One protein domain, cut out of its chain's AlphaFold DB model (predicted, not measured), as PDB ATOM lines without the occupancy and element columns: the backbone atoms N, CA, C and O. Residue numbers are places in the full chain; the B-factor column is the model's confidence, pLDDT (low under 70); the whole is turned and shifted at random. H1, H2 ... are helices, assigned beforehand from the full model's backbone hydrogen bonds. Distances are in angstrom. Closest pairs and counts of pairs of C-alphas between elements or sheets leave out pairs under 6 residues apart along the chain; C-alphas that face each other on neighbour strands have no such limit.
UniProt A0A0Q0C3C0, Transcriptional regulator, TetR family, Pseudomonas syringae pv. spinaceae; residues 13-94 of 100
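AT A GLANCE: This is residues 13 to 94 of the 100 residues of the protein "Transcriptional regulator, TetR family" of Pseudomonas syringae pv. spinaceae (UniProt A0A0Q0C3C0). Two long helices, H2 and H4, run side by side in opposite ways as a loose pair, with the short helix H3 in the turn at one end and the longest helix, H1, set crosswise at the other end of H2. The first printed stretch, residues 13 to 21, of which 16 to 21 belong to H1, sticks out from this body. The printed part has 82 residues with four named helices, H1, H2, H3 and H4 in that order along the chain, and no named strand; its class is all helix. The whole is loose, with a radius of gyration of the C-alphas of 15.9 A, and flat, spanning 45 by 34 by 17 A.

HOW THE PARTS SIT: H1, residues 16 to 34, has a kink of 26 degrees near residue 28. H2, residues 43 to 59, touches H1 with residues 43 to 47 alone, and H1 touches it with residues 26 to 30 alone. The closest C-alphas of the two are those of Ala 26 and Pro 43, 5.0 A apart. H1 and H2 run opposite ways at a steep tilt of 66 degrees. H3, residues 61 to 68, is close to H2 but not clearly touching: their closest C-alphas, of Tyr 57 and Ile 64, are 7.5 A apart. The lines of H2 and H3 are about perpendicular, at 84 degrees. H4, residues 75 to 92, runs the opposite way to H2 at a shallow tilt of 15 degrees. H2 and H4 are close but not clearly touching, their closest C-alphas being those of Ser 53 and Leu 85, 7.6 A apart. H1 is apart from H3 and from H4, and H3 is apart from H4. In H3 and H4 every O i to N i+4 pair is within hydrogen-bond range; in H1 13 of 15 are, and in H2 11 of 13.

IN THESE COORDINATES: H1 begins at C-alpha 16, at (163.868, 50.958, 101.005), and is 25.9 A long from first to last C-alpha. H2 begins at C-alpha 43, at (147.037, 42.593, 102.596), and is 23.6 A long. H3, eight residues, measures 10.5 A. H4 is 25.4 A long and ends at C-alpha 92, at (139.130, 33.074, 102.785).

THE WHOLE: The C-alphas farthest apart are those of Ala 35 and Ser 71, at 46.1 A. Without the stretch that stands free, the body has 73 residues and spans 46 by 22 by 17 A. The printed part has no cut. The link from H2 to H3 is tight, with 1 residue, and those from H1 to H2 and from H3 to H4 are short, with 8 and 6 residues. The mean pLDDT of the printed part is 94.1; residues 13 to 16 are under 70.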
ATOM      1  N   TYR A  13     170.006  43.712 100.939       51.03
ATOM      2  CA  TYR A  13     169.063  43.582  99.812       51.03
ATOM      3  C   TYR A  13     167.628  43.988 100.176       51.03
ATOM      4  O   TYR A  13     166.826  44.291  99.290       51.03
ATOM      5  N   PHE A  14     167.298  44.056 101.468       58.28
ATOM      6  CA  PHE A  14     166.066  44.671 101.962       58.28
ATOM      7  C   PHE A  14     166.224  46.199 102.028       58.28
ATOM      8  O   PHE A  14     166.086  46.823 103.079       58.28
ATOM      9  N   SER A  15     166.531  46.812 100.883       65.94
ATOM     10  CA  SER A  15     166.593  48.266 100.745       65.94
ATOM     11  C   SER A  15     165.201  48.896 100.930       65.94
ATOM     12  O   SER A  15     164.167  48.214 100.907       65.94
ATOM     13  N   GLN A  16     165.142  50.226 101.074       69.50
ATOM     14  CA  GLN A  16     163.868  50.958 101.005       69.50
ATOM     15  C   GLN A  16     163.062  50.590  99.748       69.50
ATOM     16  O   GLN A  16     161.835  50.532  99.823       69.50
ATOM     17  N   ASP A  17     163.728  50.258  98.638       81.00
ATOM     18  CA  ASP A  17     163.077  49.873  97.383       81.00
ATOM     19  C   ASP A  17     162.265  48.586  97.532       81.00
ATOM     20  O   ASP A  17     161.153  48.504  97.012       81.00
ATOM     21  N   TYR A  18     162.761  47.605  98.294       83.75
ATOM     22  CA  TYR A  18     162.006  46.380  98.563       83.75
ATOM     23  C   TYR A  18     160.747  46.673  99.382       83.75
ATOM     24  O   TYR A  18     159.665  46.173  99.070       83.75
ATOM     25  N   ARG A  19     160.862  47.521 100.414       85.62
ATOM     26  CA  ARG A  19     159.711  47.903 101.240       85.62
ATOM     27  C   ARG A  19     158.670  48.668 100.424       85.62
ATOM     28  O   ARG A  19     157.485  48.366 100.543       85.62
ATOM     29  N   LEU A  20     159.101  49.611  99.585       89.25
ATOM     30  CA  LEU A  20     158.219  50.367  98.691       89.25
ATOM     31  C   LEU A  20     157.548  49.452  97.664       89.25
ATOM     32  O   LEU A  20     156.336  49.527  97.462       89.25
ATOM     33  N   TRP A  21     158.309  48.539  97.062       91.12
ATOM     34  CA  TRP A  21     157.777  47.538  96.144       91.12
ATOM     35  C   TRP A  21     156.719  46.654  96.817       91.12
ATOM     36  O   TRP A  21     155.632  46.459  96.267       91.12
ATOM     37  N   PHE A  22     157.001  46.167  98.028       94.12
ATOM     38  CA  PHE A  22     156.080  45.338  98.802       94.12
ATOM     39  C   PHE A  22     154.797  46.098  99.155       94.12
ATOM     40  O   PHE A  22     153.694  45.597  98.934       94.12
ATOM     41  N   GLN A  23     154.931  47.337  99.636       94.50
ATOM     42  CA  GLN A  23     153.797  48.219  99.919       94.50
ATOM     43  C   GLN A  23     152.950  48.467  98.667       94.50
ATOM     44  O   GLN A  23     151.725  48.442  98.751       94.50
ATOM     45  N   GLY A  24     153.580  48.613  97.498       95.06
ATOM     46  CA  GLY A  24     152.879  48.715  96.220       95.06
ATOM     47  C   GLY A  24     152.008  47.493  95.909       95.06
ATOM     48  O   GLY A  24     150.907  47.646  95.389       95.06
ATOM     49  N   ARG A  25     152.446  46.276  96.263       95.75
ATOM     50  CA  ARG A  25     151.631  45.054  96.115       95.75
ATOM     51  C   ARG A  25     150.486  45.000  97.122       95.75
ATOM     52  O   ARG A  25     149.361  44.701  96.735       95.75
ATOM     53  N   ALA A  26     150.762  45.324  98.384       97.94
ATOM     54  CA  ALA A  26     149.745  45.373  99.431       97.94
ATOM     55  C   ALA A  26     148.632  46.385  99.093       97.94
ATOM     56  O   ALA A  26     147.450  46.087  99.262       97.94
ATOM     57  N   ALA A  27     148.998  47.536  98.521       98.19
ATOM     58  CA  ALA A  27     148.058  48.575  98.109       98.19
ATOM     59  C   ALA A  27     147.057  48.109  97.037       98.19
ATOM     60  O   ALA A  27     145.933  48.604  97.003       98.19
ATOM     61  N   VAL A  28     147.415  47.138  96.186       98.38
ATOM     62  CA  VAL A  28     146.478  46.577  95.194       98.38
ATOM     63  C   VAL A  28     145.337  45.831  95.883       98.38
ATOM     64  O   VAL A  28     144.177  46.050  95.544       98.38
ATOM     65  N   PHE A  29     145.651  44.983  96.866       98.38
ATOM     66  CA  PHE A  29     144.624  44.280  97.638       98.38
ATOM     67  C   PHE A  29     143.788  45.258  98.462       98.38
ATOM     68  O   PHE A  29     142.567  45.137  98.469       98.38
ATOM     69  N   GLN A  30     144.418  46.271  99.068       98.56
ATOM     70  CA  GLN A  30     143.688  47.322  99.779       98.56
ATOM     71  C   GLN A  30     142.686  48.030  98.858       98.56
ATOM     72  O   GLN A  30     141.522  48.165  99.211       98.56
ATOM     73  N   ALA A  31     143.089  48.384  97.636       98.62
ATOM     74  CA  ALA A  31     142.191  49.011  96.671       98.62
ATOM     75  C   ALA A  31     141.016  48.101  96.260       98.62
ATOM     76  O   ALA A  31     139.933  48.592  95.946       98.62
ATOM     77  N   TRP A  32     141.198  46.777  96.238       98.62
ATOM     78  CA  TRP A  32     140.095  45.839  96.001       98.62
ATOM     79  C   TRP A  32     139.145  45.742  97.194       98.62
ATOM     80  O   TRP A  32     137.935  45.686  96.978       98.62
ATOM     81  N   ILE A  33     139.677  45.772  98.416       98.56
ATOM     82  CA  ILE A  33     138.894  45.811  99.657       98.56
ATOM     83  C   ILE A  33     138.068  47.101  99.717       98.56
ATOM     84  O   ILE A  33     136.851  47.039  99.873       98.56
ATOM     85  N   ASP A  34     138.697  48.256  99.492       98.56
ATOM     86  CA  ASP A  34     138.032  49.567  99.500       98.56
ATOM     87  C   ASP A  34     136.934  49.658  98.427       98.56
ATOM     88  O   ASP A  34     135.919  50.332  98.607       98.56
ATOM     89  N   ALA A  35     137.107  48.943  97.312       98.50
ATOM     90  CA  ALA A  35     136.122  48.835  96.239       98.50
ATOM     91  C   ALA A  35     135.041  47.758  96.479       98.50
ATOM     92  O   ALA A  35     134.230  47.520  95.582       98.50
ATOM     93  N   GLY A  36     135.041  47.070  97.628       98.00
ATOM     94  CA  GLY A  36     134.082  46.010  97.960       98.00
ATOM     95  C   GLY A  36     134.200  44.751  97.093       98.00
ATOM     96  O   GLY A  36     133.236  44.000  96.963       98.00
ATOM     97  N   LYS A  37     135.355  44.525  96.454       97.94
ATOM     98  CA  LYS A  37     135.597  43.375  95.563       97.94
ATOM     99  C   LYS A  37     136.098  42.133  96.298       97.94
ATOM    100  O   LYS A  37     136.214  41.086  95.671       97.94
ATOM    101  N   MET A  38     136.455  42.269  97.570       98.06
ATOM    102  CA  MET A  38     137.126  41.266  98.395       98.06
ATOM    103  C   MET A  38     136.821  41.548  99.868       98.06
ATOM    104  O   MET A  38     136.662  42.713 100.238       98.06
ATOM    105  N   ASP A  39     136.772  40.509 100.702       98.44
ATOM    106  CA  ASP A  39     136.614  40.675 102.150       98.44
ATOM    107  C   ASP A  39     137.821  41.417 102.763       98.44
ATOM    108  O   ASP A  39     138.942  41.288 102.258       98.44
ATOM    109  N   PRO A  40     137.631  42.166 103.868       97.94
ATOM    110  CA  PRO A  40     138.663  43.011 104.469       97.94
ATOM    111  C   PRO A  40     139.693  42.200 105.276       97.94
ATOM    112  O   PRO A  40     139.762  42.282 106.503       97.94
ATOM    113  N   VAL A  41     140.503  41.403 104.582       98.00
ATOM    114  CA  VAL A  41     141.686  40.730 105.137       98.00
ATOM    115  C   VAL A  41     142.901  41.657 105.103       98.00
ATOM    116  O   VAL A  41     142.987  42.535 104.250       98.00
ATOM    117  N   ASP A  42     143.873  41.449 105.992       98.00
ATOM    118  CA  ASP A  42     145.125  42.214 105.968       98.00
ATOM    119  C   ASP A  42     145.964  41.863 104.711       98.00
ATOM    120  O   ASP A  42     146.383  40.705 104.557       98.00
ATOM    121  N   PRO A  43     146.258  42.833 103.815       98.00
ATOM    122  CA  PRO A  43     147.037  42.593 102.596       98.00
ATOM    123  C   PRO A  43     148.455  42.060 102.815       98.00
ATOM    124  O   PRO A  43     148.956  41.281 102.002       98.00
ATOM    125  N   VAL A  44     149.122  42.483 103.890       97.25
ATOM    126  CA  VAL A  44     150.491  42.066 104.215       97.25
ATOM    127  C   VAL A  44     150.491  40.584 104.564       97.25
ATOM    128  O   VAL A  44     151.261  39.805 103.997       97.25
ATOM    129  N   HIS A  45     149.573  40.174 105.437       97.94
ATOM    130  CA  HIS A  45     149.437  38.773 105.821       97.94
ATOM    131  C   HIS A  45     148.946  37.889 104.671       97.94
ATOM    132  O   HIS A  45     149.385  36.742 104.566       97.94
ATOM    133  N   LEU A  46     148.114  38.411 103.767       98.19
ATOM    134  CA  LEU A  46     147.725  37.691 102.555       98.19
ATOM    135  C   LEU A  46     148.930  37.405 101.643       98.19
ATOM    136  O   LEU A  46     149.069  36.287 101.143       98.19
ATOM    137  N   ILE A  47     149.827  38.376 101.450       97.62
ATOM    138  CA  ILE A  47     151.051  38.166 100.662       97.62
ATOM    139  C   ILE A  47     151.944  37.111 101.328       97.62
ATOM    140  O   ILE A  47     152.421  36.200 100.653       97.62
ATOM    141  N   PHE A  48     152.121  37.179 102.651       97.00
ATOM    142  CA  PHE A  48     152.892  36.172 103.386       97.00
ATOM    143  C   PHE A  48     152.278  34.778 103.287       97.00
ATOM    144  O   PHE A  48     153.009  33.803 103.121       97.00
ATOM    145  N   LEU A  49     150.950  34.669 103.330       98.06
ATOM    146  CA  LEU A  49     150.255  33.404 103.125       98.06
ATOM    147  C   LEU A  49     150.516  32.851 101.718       98.06
ATOM    148  O   LEU A  49     150.835  31.671 101.581       98.06
ATOM    149  N   LEU A  50     150.421  33.683 100.678       97.12
ATOM    150  CA  LEU A  50     150.689  33.279  99.293       97.12
ATOM    151  C   LEU A  50     152.129  32.776  99.120       97.12
ATOM    152  O   LEU A  50     152.344  31.694  98.572       97.12
ATOM    153  N   TRP A  51     153.118  33.519  99.619       95.62
ATOM    154  CA  TRP A  51     154.527  33.122  99.540       95.62
ATOM    155  C   TRP A  51     154.818  31.874 100.364       95.62
ATOM    156  O   TRP A  51     155.331  30.898  99.831       95.62
ATOM    157  N   GLY A  52     154.430  31.870 101.639       96.62
ATOM    158  CA  GLY A  52     154.693  30.755 102.541       96.62
ATOM    159  C   GLY A  52     154.031  29.465 102.067       96.62
ATOM    160  O   GLY A  52     154.680  28.424 102.031       96.62
ATOM    161  N   SER A  53     152.765  29.523 101.640       97.06
ATOM    162  CA  SER A  53     152.039  28.328 101.192       97.06
ATOM    163  C   SER A  53     152.603  27.730  99.904       97.06
ATOM    164  O   SER A  53     152.661  26.510  99.791       97.06
ATOM    165  N   THR A  54     153.048  28.555  98.951       93.50
ATOM    166  CA  THR A  54     153.642  28.075  97.692       93.50
ATOM    167  C   THR A  54     155.082  27.606  97.885       93.50
ATOM    168  O   THR A  54     155.422  26.489  97.488       93.50
ATOM    169  N   GLN A  55     155.913  28.406  98.557       94.75
ATOM    170  CA  GLN A  55     157.320  28.099  98.810       94.75
ATOM    171  C   GLN A  55     157.486  26.839  99.675       94.75
ATOM    172  O   GLN A  55     158.426  26.075  99.465       94.75
ATOM    173  N   HIS A  56     156.532  26.545 100.568       96.19
ATOM    174  CA  HIS A  56     156.543  25.325 101.378       96.19
ATOM    175  C   HIS A  56     156.688  24.042 100.538       96.19
ATOM    176  O   HIS A  56     157.436  23.142 100.918       96.19
ATOM    177  N   TYR A  57     156.037  23.964  99.371       94.94
ATOM    178  CA  TYR A  57     156.118  22.785  98.498       94.94
ATOM    179  C   TYR A  57     157.477  22.618  97.810       94.94
ATOM    180  O   TYR A  57     157.794  21.514  97.370       94.94
ATOM    181  N   ALA A  58     158.285  23.680  97.739       90.00
ATOM    182  CA  ALA A  58     159.662  23.617  97.264       90.00
ATOM    183  C   ALA A  58     160.629  23.305  98.419       90.00
ATOM    184  O   ALA A  58     161.363  22.319  98.361       90.00
ATOM    185  N   ASP A  59     160.573  24.094  99.493       92.75
ATOM    186  CA  ASP A  59     161.536  24.033 100.600       92.75
ATOM    187  C   ASP A  59     161.392  22.759 101.442       92.75
ATOM    188  O   ASP A  59     162.378  22.216 101.945       92.75
ATOM    189  N   PHE A  60     160.162  22.257 101.578       95.44
ATOM    190  CA  PHE A  60     159.822  21.124 102.439       95.44
ATOM    191  C   PHE A  60     159.328  19.907 101.650       95.44
ATOM    192  O   PHE A  60     158.703  19.010 102.218       95.44
ATOM    193  N   ALA A  61     159.650  19.813 100.355       93.94
ATOM    194  CA  ALA A  61     159.230  18.701  99.496       93.94
ATOM    195  C   ALA A  61     159.551  17.319 100.103       93.94
ATOM    196  O   ALA A  61     158.710  16.418 100.089       93.94
ATOM    197  N   SER A  62     160.742  17.152 100.689       94.81
ATOM    198  CA  SER A  62     161.160  15.899 101.334       94.81
ATOM    199  C   SER A  62     160.339  15.573 102.588       94.81
ATOM    200  O   SER A  62     159.990  14.412 102.814       94.81
ATOM    201  N   GLN A  63     159.976  16.583 103.382       97.19
ATOM    202  CA  GLN A  63     159.102  16.421 104.542       97.19
ATOM    203  C   GLN A  63     157.683  16.050 104.106       97.19
ATOM    204  O   GLN A  63     157.121  15.101 104.649       97.19
ATOM    205  N   ILE A  64     157.138  16.730 103.093       96.44
ATOM    206  CA  ILE A  64     155.818  16.432 102.519       96.44
ATOM    207  C   ILE A  64     155.774  14.984 102.014       96.44
ATOM    208  O   ILE A  64     154.823  14.251 102.290       96.44
ATOM    209  N   CYS A  65     156.824  14.529 101.327       96.56
ATOM    210  CA  CYS A  65     156.940  13.144 100.873       96.56
ATOM    211  C   CYS A  65     156.870  12.156 102.046       96.56
ATOM    212  O   CYS A  65     156.063  11.230 102.023       96.56
ATOM    213  N   ARG A  66     157.636  12.405 103.116       96.69
ATOM    214  CA  ARG A  66     157.645  11.555 104.317       96.69
ATOM    215  C   ARG A  66     156.280  11.472 104.995       96.69
ATOM    216  O   ARG A  66     155.830  10.370 105.286       96.69
ATOM    217  N   VAL A  67     155.615  12.606 105.228       96.00
ATOM    218  CA  VAL A  67     154.316  12.614 105.930       96.00
ATOM    219  C   VAL A  67     153.180  12.059 105.074       96.00
ATOM    220  O   VAL A  67     152.201  11.559 105.615       96.00
ATOM    221  N   THR A  68     153.310  12.111 103.746       94.75
ATOM    222  CA  THR A  68     152.304  11.570 102.823       94.75
ATOM    223  C   THR A  68     152.619  10.164 102.305       94.75
ATOM    224  O   THR A  68     151.873   9.647 101.476       94.75
ATOM    225  N   GLY A  69     153.709   9.537 102.764       95.25
ATOM    226  CA  GLY A  69     154.120   8.198 102.324       95.25
ATOM    227  C   GLY A  69     154.544   8.118 100.851       95.25
ATOM    228  O   GLY A  69     154.527   7.039 100.263       95.25
ATOM    229  N   ARG A  70     154.914   9.247 100.236       92.69
ATOM    230  CA  ARG A  70     155.369   9.319  98.842       92.69
ATOM    231  C   ARG A  70     156.892   9.290  98.766       92.69
ATOM    232  O   ARG A  70     157.577   9.812  99.638       92.69
ATOM    233  N   SER A  71     157.432   8.739  97.681       93.56
ATOM    234  CA  SER A  71     158.875   8.795  97.398       93.56
ATOM    235  C   SER A  71     159.314  10.134  96.797       93.56
ATOM    236  O   SER A  71     160.458  10.543  96.979       93.56
ATOM    237  N   ARG A  72     158.413  10.819  96.083       94.69
ATOM    238  CA  ARG A  72     158.601  12.160  95.511       94.69
ATOM    239  C   ARG A  72     157.251  12.822  95.229       94.69
ATOM    240  O   ARG A  72     156.264  12.118  95.022       94.69
ATOM    241  N   LEU A  73     157.232  14.151  95.131       94.75
ATOM    242  CA  LEU A  73     156.083  14.892  94.607       94.75
ATOM    243  C   LEU A  73     156.012  14.747  93.082       94.75
ATOM    244  O   LEU A  73     157.006  14.910  92.368       94.75
ATOM    245  N   THR A  74     154.831  14.407  92.578       95.81
ATOM    246  CA  THR A  74     154.530  14.370  91.145       95.81
ATOM    247  C   THR A  74     153.872  15.673  90.693       95.81
ATOM    248  O   THR A  74     153.441  16.484  91.511       95.81
ATOM    249  N   ARG A  75     153.750  15.869  89.374       94.62
ATOM    250  CA  ARG A  75     152.978  16.992  88.820       94.62
ATOM    251  C   ARG A  75     151.530  16.970  89.319       94.62
ATOM    252  O   ARG A  75     151.037  17.996  89.752       94.62
ATOM    253  N   GLN A  76     150.907  15.792  89.351       95.44
ATOM    254  CA  GLN A  76     149.541  15.634  89.845       95.44
ATOM    255  C   GLN A  76     149.406  16.028  91.324       95.44
ATOM    256  O   GLN A  76     148.404  16.625  91.703       95.44
ATOM    257  N   ASP A  77     150.409  15.732  92.157       94.56
ATOM    258  CA  ASP A  77     150.402  16.157  93.562       94.56
ATOM    259  C   ASP A  77     150.500  17.683  93.687       94.56
ATOM    260  O   ASP A  77     149.799  18.278  94.505       94.56
ATOM    261  N   MET A  78     151.327  18.321  92.849       95.06
ATOM    262  CA  MET A  78     151.424  19.782  92.794       95.06
ATOM    263  C   MET A  78     150.120  20.414  92.298       95.06
ATOM    264  O   MET A  78     149.654  21.371  92.905       95.06
ATOM    265  N   ASP A  79     149.483  19.850  91.271       95.75
ATOM    266  CA  ASP A  79     148.202  20.345  90.754       95.75
ATOM    267  C   ASP A  79     147.100  20.248  91.824       95.75
ATOM    268  O   ASP A  79     146.329  21.187  92.029       95.75
ATOM    269  N   GLN A  80     147.051  19.137  92.570       95.12
ATOM    270  CA  GLN A  80     146.125  18.975  93.696       95.12
ATOM    271  C   GLN A  80     146.384  20.002  94.804       95.12
ATOM    272  O   GLN A  80     145.440  20.619  95.303       95.12
ATOM    273  N   ALA A  81     147.650  20.213  95.169       95.69
ATOM    274  CA  ALA A  81     148.040  21.220  96.146       95.69
ATOM    275  C   ALA A  81     147.645  22.632  95.695       95.69
ATOM    276  O   ALA A  81     147.003  23.357  96.456       95.69
ATOM    277  N   SER A  82     147.958  23.003  94.451       95.62
ATOM    278  CA  SER A  82     147.603  24.296  93.864       95.62
ATOM    279  C   SER A  82     146.095  24.522  93.865       95.62
ATOM    280  O   SER A  82     145.642  25.553  94.356       95.62
ATOM    281  N   ASN A  83     145.306  23.547  93.409       96.12
ATOM    282  CA  ASN A  83     143.845  23.648  93.406       96.12
ATOM    283  C   ASN A  83     143.279  23.829  94.820       96.12
ATOM    284  O   ASN A  83     142.370  24.636  95.036       96.12
ATOM    285  N   ASN A  84     143.836  23.115  95.801       96.81
ATOM    286  CA  ASN A  84     143.412  23.241  97.189       96.81
ATOM    287  C   ASN A  84     143.778  24.613  97.782       96.81
ATOM    288  O   ASN A  84     142.937  25.245  98.422       96.81
ATOM    289  N   LEU A  85     144.992  25.112  97.526       97.31
ATOM    290  CA  LEU A  85     145.424  26.438  97.972       97.31
ATOM    291  C   LEU A  85     144.592  27.553  97.334       97.31
ATOM    292  O   LEU A  85     144.109  28.421  98.054       97.31
ATOM    293  N   ILE A  86     144.355  27.500  96.018       96.94
ATOM    294  CA  ILE A  86     143.487  28.453  95.309       96.94
ATOM    295  C   ILE A  86     142.110  28.490  95.971       96.94
ATOM    296  O   ILE A  86     141.607  29.563  96.301       96.94
ATOM    297  N   ARG A  87     141.510  27.321  96.226       97.31
ATOM    298  CA  ARG A  87     140.198  27.233  96.872       97.31
ATOM    299  C   ARG A  87     140.201  27.842  98.273       97.31
ATOM    300  O   ARG A  87     139.293  28.608  98.582       97.31
ATOM    301  N   ILE A  88     141.167  27.484  99.119       97.88
ATOM    302  CA  ILE A  88     141.240  27.963 100.507       97.88
ATOM    303  C   ILE A  88     141.447  29.477 100.536       97.88
ATOM    304  O   ILE A  88     140.702  30.181 101.211       97.88
ATOM    305  N   ILE A  89     142.424  29.971  99.777       97.88
ATOM    306  CA  ILE A  89     142.819  31.378  99.798       97.88
ATOM    307  C   ILE A  89     141.705  32.247  99.219       97.88
ATOM    308  O   ILE A  89     141.283  33.190  99.880       97.88
ATOM    309  N   LEU A  90     141.159  31.909  98.044       97.56
ATOM    310  CA  LEU A  90     140.089  32.707  97.438       97.56
ATOM    311  C   LEU A  90     138.843  32.746  98.325       97.56
ATOM    312  O   LEU A  90     138.321  33.827  98.580       97.56
ATOM    313  N   LYS A  91     138.406  31.601  98.868       97.69
ATOM    314  CA  LYS A  91     137.248  31.583  99.774       97.69
ATOM    315  C   LYS A  91     137.509  32.340 101.076       97.69
ATOM    316  O   LYS A  91     136.593  32.983 101.571       97.69
ATOM    317  N   GLY A  92     138.729  32.285 101.614       97.25
ATOM    318  CA  GLY A  92     139.130  33.074 102.785       97.25
ATOM    319  C   GLY A  92     139.140  34.586 102.534       97.25
ATOM    320  O   GLY A  92     139.122  35.359 103.482       97.25
ATOM    321  N   CYS A  93     139.133  34.995 101.266       98.06
ATOM    322  CA  CYS A  93     139.046  36.385 100.836       98.06
ATOM    323  C   CYS A  93     137.629  36.798 100.388       98.06
ATOM    324  O   CYS A  93     137.476  37.825  99.726       98.06
ATOM    325  N   GLY A  94     136.608  35.976 100.654       97.75
ATOM    326  CA  GLY A  94     135.233  36.220 100.203       97.75
ATOM    327  C   GLY A  94     135.007  36.004  98.703       97.75
ATOM    328  O   GLY A  94     133.948  36.335  98.172       97.75
TER     329      GLY A  94